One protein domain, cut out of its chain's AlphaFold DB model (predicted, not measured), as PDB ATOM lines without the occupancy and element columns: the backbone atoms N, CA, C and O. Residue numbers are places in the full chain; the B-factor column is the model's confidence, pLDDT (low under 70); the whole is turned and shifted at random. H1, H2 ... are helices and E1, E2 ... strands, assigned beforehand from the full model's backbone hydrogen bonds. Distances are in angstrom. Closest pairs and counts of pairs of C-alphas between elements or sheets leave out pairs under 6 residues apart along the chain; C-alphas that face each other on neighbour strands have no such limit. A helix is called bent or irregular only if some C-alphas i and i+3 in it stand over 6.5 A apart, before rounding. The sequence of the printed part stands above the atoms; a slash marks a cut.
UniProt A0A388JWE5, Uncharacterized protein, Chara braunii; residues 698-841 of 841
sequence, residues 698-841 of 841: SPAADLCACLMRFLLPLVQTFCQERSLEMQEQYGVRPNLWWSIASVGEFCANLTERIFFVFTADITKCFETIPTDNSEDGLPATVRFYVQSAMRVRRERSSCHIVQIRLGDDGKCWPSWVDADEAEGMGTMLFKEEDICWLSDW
ATOM      1  N   SER A 698      23.012  67.738  47.869       90.00
ATOM      2  CA  SER A 698      21.987  66.710  48.112       90.00
ATOM      3  C   SER A 698      21.306  66.209  46.831       90.00
ATOM      4  O   SER A 698      21.232  64.991  46.675       90.00
ATOM      5  N   PRO A 699      20.876  67.072  45.883       88.75
ATOM      6  CA  PRO A 699      20.222  66.600  44.660       88.75
ATOM      7  C   PRO A 699      21.105  65.677  43.812       88.75
ATOM      8  O   PRO A 699      20.631  64.656  43.319       88.75
ATOM      9  N   ALA A 700      22.396  65.995  43.684       89.38
ATOM     10  CA  ALA A 700      23.340  65.140  42.973       89.38
ATOM     11  C   ALA A 700      23.616  63.839  43.731       89.38
ATOM     12  O   ALA A 700      23.598  62.775  43.126       89.38
ATOM     13  N   ALA A 701      23.782  63.887  45.056       88.12
ATOM     14  CA  ALA A 701      23.957  62.677  45.858       88.12
ATOM     15  C   ALA A 701      22.752  61.719  45.731       88.12
ATOM     16  O   ALA A 701      22.933  60.503  45.611       88.12
ATOM     17  N   ASP A 702      21.528  62.255  45.711       87.75
ATOM     18  CA  ASP A 702      20.300  61.482  45.509       87.75
ATOM     19  C   ASP A 702      20.208  60.905  44.088       87.75
ATOM     20  O   ASP A 702      19.818  59.743  43.915       87.75
ATOM     21  N   LEU A 703      20.627  61.672  43.078       90.44
ATOM     22  CA  LEU A 703      20.739  61.222  41.692       90.44
ATOM     23  C   LEU A 703      21.761  60.083  41.542       90.44
ATOM     24  O   LEU A 703      21.409  59.030  41.007       90.44
ATOM     25  N   CYS A 704      22.974  60.227  42.088       88.88
ATOM     26  CA  CYS A 704      23.995  59.174  42.116       88.88
ATOM     27  C   CYS A 704      23.458  57.911  42.793       88.88
ATOM     28  O   CYS A 704      23.549  56.806  42.255       88.88
ATOM     29  N   ALA A 705      22.829  58.059  43.962       88.12
ATOM     30  CA  ALA A 705      22.244  56.935  44.680       88.12
ATOM     31  C   ALA A 705      21.112  56.258  43.886       88.12
ATOM     32  O   ALA A 705      20.953  55.038  43.966       88.12
ATOM     33  N   CYS A 706      20.320  57.022  43.129       91.19
ATOM     34  CA  CYS A 706      19.294  56.492  42.235       91.19
ATOM     35  C   CYS A 706      19.910  55.675  41.090       91.19
ATOM     36  O   CYS A 706      19.518  54.523  40.893       91.19
ATOM     37  N   LEU A 707      20.898  56.234  40.386       92.25
ATOM     38  CA  LEU A 707      21.594  55.578  39.276       92.25
ATOM     39  C   LEU A 707      22.273  54.284  39.732       92.25
ATOM     40  O   LEU A 707      22.017  53.222  39.168       92.25
ATOM     41  N   MET A 708      23.046  54.329  40.818       89.12
ATOM     42  CA  MET A 708      23.739  53.146  41.339       89.12
ATOM     43  C   MET A 708      22.755  52.044  41.750       89.12
ATOM     44  O   MET A 708      22.952  50.874  41.423       89.12
ATOM     45  N   ARG A 709      21.634  52.393  42.399       89.00
ATOM     46  CA  ARG A 709      20.580  51.413  42.725       89.00
ATOM     47  C   ARG A 709      19.907  50.833  41.483       89.00
ATOM     48  O   ARG A 709      19.528  49.665  41.514       89.00
ATOM     49  N   PHE A 710      19.743  51.627  40.429       92.88
ATOM     50  CA  PHE A 710      19.150  51.177  39.172       92.88
ATOM     51  C   PHE A 710      20.065  50.218  38.405       92.88
ATOM     52  O   PHE A 710      19.587  49.223  37.864       92.88
ATOM     53  N   LEU A 711      21.375  50.476  38.407       91.50
ATOM     54  CA  LEU A 711      22.384  49.639  37.749       91.50
ATOM     55  C   LEU A 711      22.692  48.345  38.517       91.50
ATOM     56  O   LEU A 711      23.100  47.349  37.916       91.50
ATOM     57  N   LEU A 712      22.448  48.322  39.830       88.62
ATOM     58  CA  LEU A 712      22.747  47.198  40.721       88.62
ATOM     59  C   LEU A 712      22.340  45.807  40.199       88.62
ATOM     60  O   LEU A 712      23.170  44.899  40.277       88.62
ATOM     61  N   PRO A 713      21.122  45.580  39.667       89.19
ATOM     62  CA  PRO A 713      20.745  44.260  39.159       89.19
ATOM     63  C   PRO A 713      21.615  43.793  37.982       89.19
ATOM     64  O   PRO A 713      21.863  42.595  37.836       89.19
ATOM     65  N   LEU A 714      22.112  44.719  37.154       91.50
ATOM     66  CA  LEU A 714      22.983  44.394  36.023       91.50
ATOM     67  C   LEU A 714      24.407  44.082  36.478       91.50
ATOM     68  O   LEU A 714      24.984  43.114  35.999       91.50
ATOM     69  N   VAL A 715      24.939  44.809  37.465       88.75
ATOM     70  CA  VAL A 715      26.236  44.459  38.079       88.75
ATOM     71  C   VAL A 715      26.175  43.078  38.726       88.75
ATOM     72  O   VAL A 715      27.057  42.249  38.527       88.75
ATOM     73  N   GLN A 716      25.091  42.780  39.447       85.06
ATOM     74  CA  GLN A 716      24.870  41.449  40.021       85.06
ATOM     75  C   GLN A 716      24.858  40.355  38.957       85.06
ATOM     76  O   GLN A 716      25.376  39.265  39.194       85.06
ATOM     77  N   THR A 717      24.263  40.648  37.804       88.12
ATOM     78  CA  THR A 717      24.227  39.741  36.661       88.12
ATOM     79  C   THR A 717      25.626  39.530  36.085       88.12
ATOM     80  O   THR A 717      26.051  38.385  35.968       88.12
ATOM     81  N   PHE A 718      26.372  40.612  35.835       91.12
ATOM     82  CA  PHE A 718      27.755  40.560  35.358       91.12
ATOM     83  C   PHE A 718      28.625  39.674  36.257       91.12
ATOM     84  O   PHE A 718      29.300  38.760  35.791       91.12
ATOM     85  N   CYS A 719      28.576  39.907  37.571       87.31
ATOM     86  CA  CYS A 719      29.335  39.125  38.541       87.31
ATOM     87  C   CYS A 719      28.925  37.645  38.537       87.31
ATOM     88  O   CYS A 719      29.786  36.784  38.680       87.31
ATOM     89  N   GLN A 720      27.637  37.330  38.364       85.06
ATOM     90  CA  GLN A 720      27.167  35.944  38.285       85.06
ATOM     91  C   GLN A 720      27.675  35.227  37.033       85.06
ATOM     92  O   GLN A 720      28.097  34.076  37.143       85.06
ATOM     93  N   GLU A 721      27.648  35.890  35.878       89.44
ATOM     94  CA  GLU A 721      28.165  35.350  34.616       89.44
ATOM     95  C   GLU A 721      29.674  35.113  34.711       89.44
ATOM     96  O   GLU A 721      30.136  34.007  34.455       89.44
ATOM     97  N   ARG A 722      30.434  36.088  35.226       89.12
ATOM     98  CA  ARG A 722      31.882  35.944  35.462       89.12
ATOM     99  C   ARG A 722      32.212  34.809  36.428       89.12
ATOM    100  O   ARG A 722      33.155  34.060  36.203       89.12
ATOM    101  N   SER A 723      31.419  34.641  37.486       84.62
ATOM    102  CA  SER A 723      31.558  33.510  38.406       84.62
ATOM    103  C   SER A 723      31.352  32.160  37.713       84.62
ATOM    104  O   SER A 723      32.046  31.205  38.053       84.62
ATOM    105  N   LEU A 724      30.397  32.064  36.780       86.31
ATOM    106  CA  LEU A 724      30.146  30.849  35.998       86.31
ATOM    107  C   LEU A 724      31.283  30.581  35.008       86.31
ATOM    108  O   LEU A 724      31.800  29.471  34.991       86.31
ATOM    109  N   GLU A 725      31.735  31.599  34.274       89.00
ATOM    110  CA  GLU A 725      32.885  31.490  33.365       89.00
ATOM    111  C   GLU A 725      34.137  30.987  34.105       89.00
ATOM    112  O   GLU A 725      34.810  30.060  33.660       89.00
ATOM    113  N   MET A 726      34.424  31.538  35.292       84.44
ATOM    114  CA  MET A 726      35.546  31.080  36.119       84.44
ATOM    115  C   MET A 726      35.348  29.652  36.642       84.44
ATOM    116  O   MET A 726      36.317  28.903  36.753       84.44
ATOM    117  N   GLN A 727      34.109  29.245  36.934       86.25
ATOM    118  CA  GLN A 727      33.810  27.864  37.305       86.25
ATOM    119  C   GLN A 727      34.074  26.900  36.147       86.25
ATOM    120  O   GLN A 727      34.650  25.839  36.370       86.25
ATOM    121  N   GLU A 728      33.666  27.259  34.933       90.75
ATOM    122  CA  GLU A 728      33.907  26.457  33.733       90.75
ATOM    123  C   GLU A 728      35.403  26.350  33.426       90.75
ATOM    124  O   GLU A 728      35.896  25.265  33.125       90.75
ATOM    125  N   GLN A 729      36.141  27.454  33.566       91.94
ATOM    126  CA  GLN A 729      37.562  27.511  33.232       91.94
ATOM    127  C   GLN A 729      38.470  26.878  34.297       91.94
ATOM    128  O   GLN A 729      39.458  26.229  33.957       91.94
ATOM    129  N   TYR A 730      38.165  27.076  35.581       85.19
ATOM    130  CA  TYR A 730      39.056  26.719  36.692       85.19
ATOM    131  C   TYR A 730      38.470  25.664  37.641       85.19
ATOM    132  O   TYR A 730      39.114  25.292  38.621       85.19
ATOM    133  N   GLY A 731      37.244  25.189  37.400       81.12
ATOM    134  CA  GLY A 731      36.553  24.221  38.260       81.12
ATOM    135  C   GLY A 731      36.089  24.784  39.610       81.12
ATOM    136  O   GLY A 731      35.521  24.050  40.419       81.12
ATOM    137  N   VAL A 732      36.308  26.077  39.868       74.38
ATOM    138  CA  VAL A 732      35.977  26.754  41.129       74.38
ATOM    139  C   VAL A 732      35.125  27.979  40.835       74.38
ATOM    140  O   VAL A 732      35.509  28.832  40.043       74.38
ATOM    141  N   ARG A 733      33.972  28.085  41.502       77.31
ATOM    142  CA  ARG A 733      33.057  29.223  41.359       77.31
ATOM    143  C   ARG A 733      33.331  30.279  42.437       77.31
ATOM    144  O   ARG A 733      32.944  30.053  43.586       77.31
ATOM    145  N   PRO A 734      33.945  31.431  42.117       74.31
ATOM    146  CA  PRO A 734      34.070  32.525  43.074       74.31
ATOM    147  C   PRO A 734      32.723  33.227  43.282       74.31
ATOM    148  O   PRO A 734      31.867  33.218  42.399       74.31
ATOM    149  N   ASN A 735      32.537  33.892  44.422       70.12
ATOM    150  CA  ASN A 735      31.392  34.776  44.665       70.12
ATOM    151  C   ASN A 735      31.808  36.233  44.428       70.12
ATOM    152  O   ASN A 735      32.188  36.926  45.367       70.12
ATOM    153  N   LEU A 736      31.729  36.700  43.178       73.88
ATOM    154  CA  LEU A 736      32.178  38.046  42.791       73.88
ATOM    155  C   LEU A 736      31.237  39.173  43.257       73.88
ATOM    156  O   LEU A 736      31.619  40.336  43.256       73.88
ATOM    157  N   TRP A 737      30.009  38.842  43.672       71.62
ATOM    158  CA  TRP A 737      29.073  39.787  44.283       71.62
ATOM    159  C   TRP A 737      28.324  39.143  45.446       71.62
ATOM    160  O   TRP A 737      27.548  38.202  45.251       71.62
ATOM    161  N   TRP A 738      28.479  39.689  46.655       66.81
ATOM    162  CA  TRP A 738      27.878  39.109  47.856       66.81
ATOM    163  C   TRP A 738      27.204  40.146  48.768       66.81
ATOM    164  O   TRP A 738      27.715  40.538  49.811       66.81
ATOM    165  N   SER A 739      25.984  40.565  48.417       60.19
ATOM    166  CA  SER A 739      25.195  41.481  49.255       60.19
ATOM    167  C   SER A 739      24.655  40.787  50.511       60.19
ATOM    168  O   SER A 739      23.637  40.101  50.453       60.19
ATOM    169  N   ILE A 740      25.307  40.920  51.663       59.25
ATOM    170  CA  ILE A 740      24.840  40.325  52.929       59.25
ATOM    171  C   ILE A 740      23.991  41.314  53.741       59.25
ATOM    172  O   ILE A 740      24.400  42.440  54.036       59.25
ATOM    173  N   ALA A 741      22.776  40.906  54.123       55.06
ATOM    174  CA  ALA A 741      21.935  41.696  55.023       55.06
ATOM    175  C   ALA A 741      22.242  41.413  56.503       55.06
ATOM    176  O   ALA A 741      21.889  42.219  57.363       55.06
ATOM    177  N   SER A 742      22.893  40.282  56.801       56.78
ATOM    178  CA  SER A 742      23.326  39.889  58.145       56.78
ATOM    179  C   SER A 742      24.478  38.879  58.092       56.78
ATOM    180  O   SER A 742      24.643  38.180  57.091       56.78
ATOM    181  N   VAL A 743      25.203  38.735  59.203       59.25
ATOM    182  CA  VAL A 743      26.217  37.680  59.387       59.25
ATOM    183  C   VAL A 743      25.598  36.284  59.252       59.25
ATOM    184  O   VAL A 743      26.197  35.398  58.655       59.25
ATOM    185  N   GLY A 744      24.352  36.091  59.696       64.25
ATOM    186  CA  GLY A 744      23.645  34.819  59.516       64.25
ATOM    187  C   GLY A 744      23.436  34.433  58.045       64.25
ATOM    188  O   GLY A 744      23.533  33.258  57.702       64.25
ATOM    189  N   GLU A 745      23.202  35.407  57.155       68.25
ATOM    190  CA  GLU A 745      23.166  35.143  55.707       68.25
ATOM    191  C   GLU A 745      24.550  34.855  55.135       68.25
ATOM    192  O   GLU A 745      24.657  34.054  54.212       68.25
ATOM    193  N   PHE A 746      25.601  35.495  55.650       67.31
ATOM    194  CA  PHE A 746      26.972  35.179  55.259       67.31
ATOM    195  C   PHE A 746      27.290  33.717  55.605       67.31
ATOM    196  O   PHE A 746      27.538  32.913  54.711       67.31
ATOM    197  N   CYS A 747      27.124  33.326  56.873       68.38
ATOM    198  CA  CYS A 747      27.399  31.965  57.335       68.38
ATOM    199  C   CYS A 747      26.584  30.892  56.595       68.38
ATOM    200  O   CYS A 747      27.120  29.839  56.270       68.38
ATOM    201  N   ALA A 748      25.308  31.147  56.285       69.94
ATOM    202  CA  ALA A 748      24.448  30.180  55.592       69.94
ATOM    203  C   ALA A 748      24.847  29.904  54.126       69.94
ATOM    204  O   ALA A 748      24.338  28.949  53.527       69.94
ATOM    205  N   ASN A 749      25.701  30.749  53.545       69.88
ATOM    206  CA  ASN A 749      26.155  30.662  52.156       69.88
ATOM    207  C   ASN A 749      27.655  30.382  52.012       69.88
ATOM    208  O   ASN A 749      28.137  30.329  50.883       69.88
ATOM    209  N   LEU A 750      28.386  30.201  53.117       68.50
ATOM    210  CA  LEU A 750      29.769  29.736  53.053       68.50
ATOM    211  C   LEU A 750      29.807  28.292  52.541       68.50
ATOM    212  O   LEU A 750      28.982  27.457  52.923       68.50
ATOM    213  N   THR A 751      30.768  28.007  51.667       64.00
ATOM    214  CA  THR A 751      31.100  26.647  51.239       64.00
ATOM    215  C   THR A 751      31.808  25.895  52.368       64.00
ATOM    216  O   THR A 751      32.391  26.505  53.259       64.00
ATOM    217  N   GLU A 752      31.791  24.559  52.329       57.66
ATOM    218  CA  GLU A 752      32.464  23.722  53.343       57.66
ATOM    219  C   GLU A 752      33.984  23.934  53.392       57.66
ATOM    220  O   GLU A 752      34.619  23.666  54.410       57.66
ATOM    221  N   ARG A 753      34.574  24.407  52.288       52.06
ATOM    222  CA  ARG A 753      35.991  24.757  52.181       52.06
ATOM    223  C   ARG A 753      36.123  26.148  51.580       52.06
ATOM    224  O   ARG A 753      35.484  26.448  50.569       52.06
ATOM    225  N   ILE A 754      36.945  26.973  52.213       57.03
ATOM    226  CA  ILE A 754      37.258  28.341  51.812       57.03
ATOM    227  C   ILE A 754      38.768  28.374  51.597       57.03
ATOM    228  O   ILE A 754      39.514  28.025  52.506       57.03
ATOM    229  N   PHE A 755      39.208  28.722  50.392       49.97
ATOM    230  CA  PHE A 755      40.635  28.741  50.053       49.97
ATOM    231  C   PHE A 755      41.240  30.135  50.233       49.97
ATOM    232  O   PHE A 755      42.363  30.247  50.700       49.97
ATOM    233  N   PHE A 756      40.474  31.180  49.903       44.22
ATOM    234  CA  PHE A 756      40.835  32.586  50.079       44.22
ATOM    235  C   PHE A 756      39.562  33.418  50.267       44.22
ATOM    236  O   PHE A 756      38.511  33.081  49.710       44.22
ATOM    237  N   VAL A 757      39.655  34.508  51.027       47.12
ATOM    238  CA  VAL A 757      38.574  35.484  51.206       47.12
ATOM    239  C   VAL A 757      39.128  36.864  50.886       47.12
ATOM    240  O   VAL A 757      40.029  37.340  51.561       47.12
ATOM    241  N   PHE A 758      38.561  37.508  49.872       46.06
ATOM    242  CA  PHE A 758      38.782  38.923  49.589       46.06
ATOM    243  C   PHE A 758      37.436  39.625  49.738       46.06
ATOM    244  O   PHE A 758      36.446  39.196  49.138       46.06
ATOM    245  N   THR A 759      37.369  40.662  50.571       47.78
ATOM    246  CA  THR A 759      36.139  41.436  50.766       47.78
ATOM    247  C   THR A 759      36.388  42.909  50.487       47.78
ATOM    248  O   THR A 759      37.392  43.471  50.904       47.78
ATOM    249  N   ALA A 760      35.449  43.531  49.779       43.88
ATOM    250  CA  ALA A 760      35.360  44.975  49.624       43.88
ATOM    251  C   ALA A 760      33.892  45.371  49.839       43.88
ATOM    252  O   ALA A 760      32.998  44.883  49.142       43.88
ATOM    253  N   ASP A 761      33.613  46.207  50.844       45.62
ATOM    254  CA  ASP A 761      32.252  46.680  51.126       45.62
ATOM    255  C   ASP A 761      31.923  47.917  50.288       45.62
ATOM    256  O   ASP A 761      32.022  49.059  50.730       45.62
ATOM    257  N   ILE A 762      31.457  47.674  49.070       47.97
ATOM    258  CA  ILE A 762      30.991  48.723  48.154       47.97
ATOM    259  C   ILE A 762      29.573  49.232  48.470       47.97
ATOM    260  O   ILE A 762      29.069  50.104  47.768       47.97
ATOM    261  N   THR A 763      28.883  48.684  49.483       42.25
ATOM    262  CA  THR A 763      27.449  48.967  49.707       42.25
ATOM    263  C   THR A 763      27.118  49.683  51.010       42.25
ATOM    264  O   THR A 763      26.023  50.246  51.105       42.25
ATOM    265  N   LYS A 764      27.991  49.659  52.026       43.75
ATOM    266  CA  LYS A 764      27.661  50.234  53.341       43.75
ATOM    267  C   LYS A 764      28.737  51.104  53.979       43.75
ATOM    268  O   LYS A 764      28.360  51.923  54.819       43.75
ATOM    269  N   CYS A 765      30.011  51.007  53.607       49.81
ATOM    270  CA  CYS A 765      31.063  51.875  54.147       49.81
ATOM    271  C   CYS A 765      32.255  51.993  53.185       49.81
ATOM    272  O   CYS A 765      33.123  51.135  53.183       49.81
ATOM    273  N   PHE A 766      32.383  53.132  52.498       52.00
ATOM    274  CA  PHE A 766      33.605  53.517  51.774       52.00
ATOM    275  C   PHE A 766      34.784  53.879  52.705       52.00
ATOM    276  O   PHE A 766      35.746  54.484  52.259       52.00
ATOM    277  N   GLU A 767      34.726  53.546  54.006       51.28
ATOM    278  CA  GLU A 767      35.779  53.908  54.978       51.28
ATOM    279  C   GLU A 767      37.147  53.306  54.630       51.28
ATOM    280  O   GLU A 767      38.157  53.784  55.136       51.28
ATOM    281  N   THR A 768      37.169  52.240  53.829       54.59
ATOM    282  CA  THR A 768      38.373  51.470  53.505       54.59
ATOM    283  C   THR A 768      38.802  51.594  52.048       54.59
ATOM    284  O   THR A 768      39.854  51.065  51.710       54.59
ATOM    285  N   ILE A 769      38.010  52.247  51.189       64.50
ATOM    286  CA  ILE A 769      38.383  52.436  49.783       64.50
ATOM    287  C   ILE A 769      39.129  53.771  49.675       64.50
ATOM    288  O   ILE A 769      38.556  54.794  50.065       64.50
ATOM    289  N   PRO A 770      40.378  53.792  49.177       71.12
ATOM    290  CA  PRO A 770      41.099  55.035  48.928       71.12
ATOM    291  C   PRO A 770      40.262  55.987  48.071       71.12
ATOM    292  O   PRO A 770      39.659  55.579  47.086       71.12
ATOM    293  N   THR A 771      40.200  57.267  48.422       73.81
ATOM    294  CA  THR A 771      39.511  58.283  47.601       73.81
ATOM    295  C   THR A 771      40.439  58.917  46.565       73.81
ATOM    296  O   THR A 771      40.120  59.961  46.005       73.81
ATOM    297  N   ASP A 772      41.618  58.337  46.362       74.81
ATOM    298  CA  ASP A 772      42.573  58.774  45.358       74.81
ATOM    299  C   ASP A 772      42.244  58.171  43.980       74.81
ATOM    300  O   ASP A 772      41.292  57.410  43.801       74.81
ATOM    301  N   ASN A 773      43.047  58.532  42.982       79.75
ATOM    302  CA  ASN A 773      42.914  58.025  41.618       79.75
ATOM    303  C   ASN A 773      43.667  56.697  41.404       79.75
ATOM    304  O   ASN A 773      44.047  56.402  40.269       79.75
ATOM    305  N   SER A 774      43.941  55.929  42.467       79.31
ATOM    306  CA  SER A 774      44.579  54.613  42.341       79.31
ATOM    307  C   SER A 774      43.649  53.598  41.666       79.31
ATOM    308  O   SER A 774      42.438  53.810  41.558       79.31
ATOM    309  N   GLU A 775      44.214  52.482  41.198       75.94
ATOM    310  CA  GLU A 775      43.440  51.391  40.583       75.94
ATOM    311  C   GLU A 775      42.427  50.771  41.560       75.94
ATOM    312  O   GLU A 775      41.341  50.375  41.143       75.94
ATOM    313  N   ASP A 776      42.744  50.787  42.857       74.19
ATOM    314  CA  ASP A 776      41.873  50.324  43.942       74.19
ATOM    315  C   ASP A 776      41.035  51.461  44.561       74.19
ATOM    316  O   ASP A 776      40.335  51.268  45.559       74.19
ATOM    317  N   GLY A 777      41.103  52.663  43.984       76.12
ATOM    318  CA  GLY A 777      40.415  53.848  44.476       76.12
ATOM    319  C   GLY A 777      38.901  53.813  44.248       76.12
ATOM    320  O   GLY A 777      38.361  53.072  43.416       76.12
ATOM    321  N   LEU A 778      38.183  54.672  44.968       78.56
ATOM    322  CA  LEU A 778      36.734  54.820  44.877       78.56
ATOM    323  C   LEU A 778      36.284  55.202  43.456       78.56
ATOM    324  O   LEU A 778      35.383  54.526  42.950       78.56
ATOM    325  N   PRO A 779      36.921  56.168  42.757       82.69
ATOM    326  CA  PRO A 779      36.598  56.468  41.361       82.69
ATOM    327  C   PRO A 779      36.769  55.262  40.429       82.69
ATOM    328  O   PRO A 779      35.952  55.023  39.541       82.69
ATOM    329  N   ALA A 780      37.827  54.463  40.609       83.88
ATOM    330  CA  ALA A 780      38.053  53.259  39.805       83.88
ATOM    331  C   ALA A 780      36.988  52.185  40.083       83.88
ATOM    332  O   ALA A 780      36.417  51.619  39.149       83.88
ATOM    333  N   THR A 781      36.641  51.982  41.355       82.81
ATOM    334  CA  THR A 781      35.591  51.047  41.782       82.81
ATOM    335  C   THR A 781      34.223  51.429  41.215       82.81
ATOM    336  O   THR A 781      33.486  50.568  40.727       82.81
ATOM    337  N   VAL A 782      33.869  52.717  41.250       85.00
ATOM    338  CA  VAL A 782      32.600  53.204  40.696       85.00
ATOM    339  C   VAL A 782      32.583  53.089  39.172       85.00
ATOM    340  O   VAL A 782      31.601  52.595  38.620       85.00
ATOM    341  N   ARG A 783      33.674  53.438  38.481       89.31
ATOM    342  CA  ARG A 783      33.778  53.239  37.027       89.31
ATOM    343  C   ARG A 783      33.617  51.772  36.643       89.31
ATOM    344  O   ARG A 783      32.798  51.472  35.779       89.31
ATOM    345  N   PHE A 784      34.299  50.858  37.335       87.44
ATOM    346  CA  PHE A 784      34.116  49.417  37.142       87.44
ATOM    347  C   PHE A 784      32.646  49.011  37.320       87.44
ATOM    348  O   PHE A 784      32.081  48.333  36.465       87.44
ATOM    349  N   TYR A 785      31.999  49.484  38.389       88.56
ATOM    350  CA  TYR A 785      30.592  49.208  38.668       88.56
ATOM    351  C   TYR A 785      29.669  49.627  37.512       88.56
ATOM    352  O   TYR A 785      28.843  48.837  37.045       88.56
ATOM    353  N   VAL A 786      29.823  50.859  37.026       91.88
ATOM    354  CA  VAL A 786      29.015  51.412  35.930       91.88
ATOM    355  C   VAL A 786      29.295  50.664  34.623       91.88
ATOM    356  O   VAL A 786      28.359  50.230  33.950       91.88
ATOM    357  N   GLN A 787      30.568  50.436  34.294       93.19
ATOM    358  CA  GLN A 787      31.000  49.730  33.084       93.19
ATOM    359  C   GLN A 787      30.487  48.288  33.036       93.19
ATOM    360  O   GLN A 787      29.978  47.844  32.004       93.19
ATOM    361  N   SER A 788      30.554  47.557  34.152       92.38
ATOM    362  CA  SER A 788      30.008  46.202  34.265       92.38
ATOM    363  C   SER A 788      28.505  46.167  33.992       92.38
ATOM    364  O   SER A 788      28.039  45.317  33.232       92.38
ATOM    365  N   ALA A 789      27.740  47.102  34.569       93.00
ATOM    366  CA  ALA A 789      26.302  47.191  34.325       93.00
ATOM    367  C   ALA A 789      25.990  47.499  32.856       93.00
ATOM    368  O   ALA A 789      25.158  46.834  32.236       93.00
ATOM    369  N   MET A 790      26.675  48.496  32.295       93.56
ATOM    370  CA  MET A 790      26.448  48.960  30.930       93.56
ATOM    371  C   MET A 790      26.839  47.917  29.885       93.56
ATOM    372  O   MET A 790      26.139  47.757  28.884       93.56
ATOM    373  N   ARG A 791      27.891  47.133  30.141       94.25
ATOM    374  CA  ARG A 791      28.258  45.988  29.304       94.25
ATOM    375  C   ARG A 791      27.127  44.964  29.219       94.25
ATOM    376  O   ARG A 791      26.681  44.661  28.116       94.25
ATOM    377  N   VAL A 792      26.620  44.498  30.364       93.94
ATOM    378  CA  VAL A 792      25.496  43.542  30.401       93.94
ATOM    379  C   VAL A 792      24.265  44.121  29.709       93.94
ATOM    380  O   VAL A 792      23.530  43.398  29.035       93.94
ATOM    381  N   ARG A 793      24.024  45.432  29.849       94.38
ATOM    382  CA  ARG A 793      22.905  46.085  29.167       94.38
ATOM    383  C   ARG A 793      23.046  46.008  27.649       94.38
ATOM    384  O   ARG A 793      22.102  45.562  27.002       94.38
ATOM    385  N   ARG A 794      24.201  46.404  27.107       93.19
ATOM    386  CA  ARG A 794      24.474  46.411  25.659       93.19
ATOM    387  C   ARG A 794      24.426  45.019  25.042       93.19
ATOM    388  O   ARG A 794      23.917  44.862  23.941       93.19
ATOM    389  N   GLU A 795      24.909  44.007  25.758       92.56
ATOM    390  CA  GLU A 795      24.867  42.613  25.295       92.56
ATOM    391  C   GLU A 795      23.427  42.078  25.171       92.56
ATOM    392  O   GLU A 795      23.174  41.146  24.411       92.56
ATOM    393  N   ARG A 796      22.465  42.669  25.895       92.31
ATOM    394  CA  ARG A 796      21.079  42.176  25.987       92.31
ATOM    395  C   ARG A 796      20.038  43.082  25.332       92.31
ATOM    396  O   ARG A 796      18.898  42.656  25.160       92.31
ATOM    397  N   SER A 797      20.368  44.338  25.040       89.44
ATOM    398  CA  SER A 797      19.413  45.326  24.539       89.44
ATOM    399  C   SER A 797      20.109  46.475  23.812       89.44
ATOM    400  O   SER A 797      21.182  46.919  24.214       89.44
ATOM    401  N   SER A 798      19.450  47.003  22.778       82.69
ATOM    402  CA  SER A 798      19.860  48.224  22.082       82.69
ATOM    403  C   SER A 798      19.656  49.490  22.922       82.69
ATOM    404  O   SER A 798      20.410  50.444  22.751       82.69
ATOM    405  N   CYS A 799      18.698  49.508  23.858       85.44
ATOM    406  CA  CYS A 799      18.405  50.678  24.690       85.44
ATOM    407  C   CYS A 799      19.364  50.721  25.885       85.44
ATOM    408  O   CYS A 799      19.154  50.012  26.869       85.44
ATOM    409  N   HIS A 800      20.425  51.518  25.830       88.19
ATOM    410  CA  HIS A 800      21.481  51.542  26.853       88.19
ATOM    411  C   HIS A 800      21.685  52.925  27.487       88.19
ATOM    412  O   HIS A 800      22.673  53.137  28.185       88.19
ATOM    413  N   ILE A 801      20.739  53.843  27.277       93.00
ATOM    414  CA  ILE A 801      20.692  55.141  27.951       93.00
ATOM    415  C   ILE A 801      19.745  55.044  29.146       93.00
ATOM    416  O   ILE A 801      18.677  54.427  29.061       93.00
ATOM    417  N   VAL A 802      20.143  55.635  30.273       94.12
ATOM    418  CA  VAL A 802      19.298  55.740  31.466       94.12
ATOM    419  C   VAL A 802      18.579  57.081  31.443       94.12
ATOM    420  O   VAL A 802      19.216  58.127  31.480       94.12
ATOM    421  N   GLN A 803      17.252  57.055  31.429       94.19
ATOM    422  CA  GLN A 803      16.421  58.230  31.652       94.19
ATOM    423  C   GLN A 803      16.044  58.313  33.130       94.19
ATOM    424  O   GLN A 803      15.560  57.342  33.709       94.19
ATOM    425  N   ILE A 804      16.218  59.481  33.737       94.00
ATOM    426  CA  ILE A 804      15.714  59.801  35.072       94.00
ATOM    427  C   ILE A 804      14.549  60.766  34.920       94.00
ATOM    428  O   ILE A 804      14.729  61.867  34.411       94.00
ATOM    429  N   ARG A 805      13.365  60.380  35.397       91.69
ATOM    430  CA  ARG A 805      12.219  61.288  35.534       91.69
ATOM    431  C   ARG A 805      12.107  61.769  36.970       91.69
ATOM    432  O   ARG A 805      12.183  60.953  37.890       91.69
ATOM    433  N   LEU A 806      11.906  63.065  37.169       88.25
ATOM    434  CA  LEU A 806      11.709  63.634  38.500       88.25
ATOM    435  C   LEU A 806      10.218  63.811  38.783       88.25
ATOM    436  O   LEU A 806       9.485  64.372  37.973       88.25
ATOM    437  N   GLY A 807       9.764  63.289  39.921       83.00
ATOM    438  CA  GLY A 807       8.417  63.551  40.427       83.00
ATOM    439  C   GLY A 807       8.313  64.926  41.091       83.00
ATOM    440  O   GLY A 807       9.323  65.512  41.475       83.00
ATOM    441  N   ASP A 808       7.083  65.395  41.312       76.81
ATOM    442  CA  ASP A 808       6.800  66.667  42.003       76.81
ATOM    443  C   ASP A 808       7.377  66.727  43.431       76.81
ATOM    444  O   ASP A 808       7.593  67.800  43.987       76.81
ATOM    445  N   ASP A 809       7.639  65.566  44.039       75.06
ATOM    446  CA  ASP A 809       8.269  65.421  45.353       75.06
ATOM    447  C   ASP A 809       9.807  65.336  45.296       75.06
ATOM    448  O   ASP A 809      10.445  65.052  46.311       75.06
ATOM    449  N   GLY A 810      10.402  65.553  44.120       78.19
ATOM    450  CA  GLY A 810      11.841  65.461  43.875       78.19
ATOM    451  C   GLY A 810      12.375  64.031  43.775       78.19
ATOM    452  O   GLY A 810      13.588  63.847  43.685       78.19
ATOM    453  N   LYS A 811      11.518  62.998  43.793       84.75
ATOM    454  CA  LYS A 811      11.983  61.610  43.654       84.75
ATOM    455  C   LYS A 811      12.386  61.285  42.222       84.75
ATOM    456  O   LYS A 811      11.639  61.540  41.280       84.75
ATOM    457  N   CYS A 812      13.528  60.619  42.096       89.38
ATOM    458  CA  CYS A 812      14.059  60.102  40.841       89.38
ATOM    459  C   CYS A 812      13.421  58.754  40.465       89.38
ATOM    460  O   CYS A 812      13.393  57.819  41.271       89.38
ATOM    461  N   TRP A 813      12.977  58.635  39.215       91.62
ATOM    462  CA  TRP A 813      12.414  57.423  38.624       91.62
ATOM    463  C   TRP A 813      13.238  57.011  37.400       91.62
ATOM    464  O   TRP A 813      13.090  57.624  36.341       91.62
ATOM    465  N   PRO A 814      14.116  56.004  37.533       94.38
ATOM    466  CA  PRO A 814      14.989  55.579  36.453       94.38
ATOM    467  C   PRO A 814      14.296  54.604  35.487       94.38
ATOM    468  O   PRO A 814      13.551  53.714  35.912       94.38
ATOM    469  N   SER A 815      14.587  54.728  34.194       93.88
ATOM    470  CA  SER A 815      14.161  53.811  33.129       93.88
ATOM    471  C   SER A 815      15.215  53.698  32.025       93.88
ATOM    472  O   SER A 815      16.070  54.563  31.880       93.88
ATOM    473  N   TRP A 816      15.163  52.616  31.247       94.56
ATOM    474  CA  TRP A 816      15.985  52.463  30.042       94.56
ATOM    475  C   TRP A 816      15.263  53.061  28.839       94.56
ATOM    476  O   TRP A 816      14.069  52.807  28.684       94.56
ATOM    477  N   VAL A 817      15.990  53.788  27.994       92.44
ATOM    478  CA  VAL A 817      15.470  54.410  26.767       92.44
ATOM    479  C   VAL A 817      16.411  54.192  25.584       92.44
ATOM    480  O   VAL A 817      17.581  53.820  25.759       92.44
ATOM    481  N   ASP A 818      15.874  54.355  24.375       85.81
ATOM    482  CA  ASP A 818      16.645  54.278  23.136       85.81
ATOM    483  C   ASP A 818      17.500  55.533  22.934       85.81
ATOM    484  O   ASP A 818      17.227  56.595  23.488       85.81
ATOM    485  N   ALA A 819      18.560  55.401  22.132       75.38
ATOM    486  CA  ALA A 819      19.511  56.486  21.898       75.38
ATOM    487  C   ALA A 819      18.898  57.709  21.193       75.38
ATOM    488  O   ALA A 819      19.428  58.811  21.318       75.38
ATOM    489  N   ASP A 820      17.785  57.500  20.489       76.88
ATOM    490  CA  ASP A 820      17.103  58.516  19.689       76.88
ATOM    491  C   ASP A 820      15.989  59.245  20.468       76.88
ATOM    492  O   ASP A 820      15.341  60.146  19.930       76.88
ATOM    493  N   GLU A 821      15.730  58.865  21.726       75.69
ATOM    494  CA  GLU A 821      14.694  59.498  22.541       75.69
ATOM    495  C   GLU A 821      15.180  60.864  23.051       75.69
ATOM    496  O   GLU A 821      16.196  60.969  23.737       75.69
ATOM    497  N   ALA A 822      14.464  61.930  22.687       75.94
ATOM    498  CA  ALA A 822      14.820  63.288  23.084       75.94
ATOM    499  C   ALA A 822      14.540  63.535  24.575       75.94
ATOM    500  O   ALA A 822      13.565  63.033  25.139       75.94
ATOM    501  N   GLU A 823      15.369  64.370  25.201       79.94
ATOM    502  CA  GLU A 823      15.169  64.806  26.581       79.94
ATOM    503  C   GLU A 823      13.873  65.630  26.692       79.94
ATOM    504  O   GLU A 823      13.731  66.707  26.109       79.94
ATOM    505  N   GLY A 824      12.885  65.089  27.407       78.56
ATOM    506  CA  GLY A 824      11.621  65.761  27.699       78.56
ATOM    507  C   GLY A 824      11.716  66.659  28.935       78.56
ATOM    508  O   GLY A 824      12.611  66.504  29.769       78.56
ATOM    509  N   MET A 825      10.753  67.572  29.107       77.25
ATOM    510  CA  MET A 825      10.681  68.406  30.316       77.25
ATOM    511  C   MET A 825      10.610  67.545  31.587       77.25
ATOM    512  O   MET A 825       9.752  66.671  31.700       77.25
ATOM    513  N   GLY A 826      11.498  67.814  32.550       80.75
ATOM    514  CA  GLY A 826      11.570  67.076  33.819       80.75
ATOM    515  C   GLY A 826      12.241  65.700  33.720       80.75
ATOM    516  O   GLY A 826      12.124  64.888  34.643       80.75
ATOM    517  N   THR A 827      12.932  65.426  32.610       88.69
ATOM    518  CA  THR A 827      13.710  64.200  32.405       88.69
ATOM    519  C   THR A 827      15.181  64.531  32.177       88.69
ATOM    520  O   THR A 827      15.480  65.627  31.726       88.69
ATOM    521  N   MET A 828      16.074  63.603  32.517       91.81
ATOM    522  CA  MET A 828      17.514  63.688  32.251       91.81
ATOM    523  C   MET A 828      17.995  62.377  31.642       91.81
ATOM    524  O   MET A 828      17.549  61.310  32.074       91.81
ATOM    525  N   LEU A 829      18.902  62.449  30.671       92.62
ATOM    526  CA  LEU A 829      19.473  61.286  29.993       92.62
ATOM    527  C   LEU A 829      20.931  61.088  30.405       92.62
ATOM    528  O   LEU A 829      21.705  62.037  30.422       92.62
ATOM    529  N   PHE A 830      21.302  59.847  30.714       92.81
ATOM    530  CA  PHE A 830      22.646  59.486  31.150       92.81
ATOM    531  C   PHE A 830      23.193  58.321  30.333       92.81
ATOM    532  O   PHE A 830      22.624  57.220  30.319       92.81
ATOM    533  N   LYS A 831      24.337  58.550  29.693       92.62
ATOM    534  CA  LYS A 831      25.203  57.517  29.123       92.62
ATOM    535  C   LYS A 831      26.208  57.035  30.165       92.62
ATOM    536  O   LYS A 831      26.340  57.593  31.248       92.62
ATOM    537  N   GLU A 832      26.949  55.987  29.821       92.69
ATOM    538  CA  GLU A 832      28.016  55.439  30.669       92.69
ATOM    539  C   GLU A 832      29.018  56.511  31.133       92.69
ATOM    540  O   GLU A 832      29.361  56.559  32.312       92.69
ATOM    541  N   GLU A 833      29.447  57.386  30.221       91.00
ATOM    542  CA  GLU A 833      30.385  58.478  30.499       91.00
ATOM    543  C   GLU A 833      29.803  59.537  31.444       91.00
ATOM    544  O   GLU A 833      30.499  59.964  32.363       91.00
ATOM    545  N   ASP A 834      28.519  59.872  31.300       90.50
ATOM    546  CA  ASP A 834      27.836  60.844  32.161       90.50
ATOM    547  C   ASP A 834      27.703  60.323  33.596       90.50
ATOM    548  O   ASP A 834      27.901  61.067  34.554       90.50
ATOM    549  N   ILE A 835      27.397  59.029  33.762       90.38
ATOM    550  CA  ILE A 835      27.275  58.401  35.088       90.38
ATOM    551  C   ILE A 835      28.644  58.318  35.770       90.38
ATOM    552  O   ILE A 835      28.742  58.579  36.971       90.38
ATOM    553  N   CYS A 836      29.694  57.965  35.021       88.75
ATOM    554  CA  CYS A 836      31.062  57.973  35.535       88.75
ATOM    555  C   CYS A 836      31.477  59.390  35.949       88.75
ATOM    556  O   CYS A 836      31.904  59.582  37.082       88.75
ATOM    557  N   TRP A 837      31.265  60.384  35.081       88.56
ATOM    558  CA  TRP A 837      31.591  61.781  35.366       88.56
ATOM    559  C   TRP A 837      30.852  62.311  36.597       88.56
ATOM    560  O   TRP A 837      31.475  62.896  37.474       88.56
ATOM    561  N   LEU A 838      29.543  62.063  36.695       87.12
ATOM    562  CA  LEU A 838      28.733  62.475  37.840       87.12
ATOM    563  C   LEU A 838      29.193  61.810  39.146       87.12
ATOM    564  O   LEU A 838      29.012  62.378  40.214       87.12
ATOM    565  N   SER A 839      29.732  60.594  39.074       80.50
ATOM    566  CA  SER A 839      30.241  59.899  40.258       80.50
ATOM    567  C   SER A 839      31.622  60.392  40.690       80.50
ATOM    568  O   SER A 839      31.951  60.293  41.872       80.50
ATOM    569  N   ASP A 840      32.423  60.869  39.735       80.88
ATOM    570  CA  ASP A 840      33.733  61.477  39.977       80.88
ATOM    571  C   ASP A 840      33.607  62.929  40.487       80.88
ATOM    572  O   ASP A 840      34.473  63.390  41.234       80.88
ATOM    573  N   TRP A 841      32.551  63.643  40.070       81.75
ATOM    574  CA  TRP A 841      32.171  64.982  40.539       81.75
ATOM    575  C   TRP A 841      31.600  64.953  41.962       81.75
ATOM    576  O   TRP A 841      32.033  65.810  42.772       81.75
TER     577      TRP A 841
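This is residues 698 to 841 of the 841 residues of an uncharacterized protein of Chara braunii (UniProt A0A388JWE5). A long helix, H1, bends partway: its first arm, H1a, packs over one face of a small three-stranded sheet, and its second, H1b, runs away from the sheet along the length of the domain. H3 crosses H1b near the bend, H4 folds back beside H3, and the short helix H2 lies off the helices within a long loop region. The 144 printed residues hold four named helices and three named strands, in the order H1 H2 H3 E1 E2 E3 H4; the sheet, E2 - E1 - E3, is antiparallel and the class is mostly helix. The whole is only just compact, close to loose, with a radius of gyration of the C-alphas of 17.3 A, and it spans 55 by 33 by 31 A.

H1, residues 698 to 730, was assigned as one helix by its hydrogen bonds but is bent: C-alphas 710 and 713 are 7.1 A apart. Its arms are H1a, residues 698 to 710, 18.1 A long from C-alpha 698 at (21.987, 66.710, 48.112), and H1b, residues 713 to 730, 25.5 A long. H2 is residues 743 to 749. H3, residues 778 to 796, is 27.6 A long and begins at C-alpha 778 (36.734, 54.820, 44.877). E1 is residues 801 to 806, 16.3 A; E2 is residues 812 to 817, 15.2 A; E3 is residues 827 to 830. H4, residues 832 to 840, ends at C-alpha 840 (33.733, 61.477, 39.977).

H1a and H1b stand at a steep tilt of 43 degrees. H1a is on the sheet in two layers, a helix on one face of a sheet, at a height over the sheet of 8.7 A. E1 and E2 form a hairpin, with N 803 and O 815 2.8 A apart, within hydrogen-bond range. E1 and E3 are antiparallel, with N 804 and O 828 2.8 A apart, also within range. H1b touches H3, about perpendicular at 85 degrees; the closest C-alphas, of Val 715 and Ala 789, are 4.6 A apart. H3 and H4 touch at a shallow tilt of 19 degrees, opposite ways, closest at the C-alphas of Arg 783 and Cys 836, 5.7 A. H4 touches H1a at a steep tilt of 46 degrees, closest at the C-alphas of Cys 704 and Ser 839, 6.6 A. Helix packing is only just mostly crossed, with 1 of 3 tilted pairs shallow. H3 and H4 only graze the sheet. H2 touches no helix and is apart from E1, E2 and E3. In H1a, H1b, H3 and H4 every O i to N i+4 pair is within hydrogen-bond range; in H2, 2 of 3 are.

The C-alphas farthest apart, of Arg 753 and Met 825, are 55.0 A apart. The printed part has no cut and ends at the chain's last residue, 841. The links H1 to H2, 12 residues, and H2 to H3, 28 residues, are long. The mean pLDDT of the printed part is 79.5, and residues 738 to 769 are under 70.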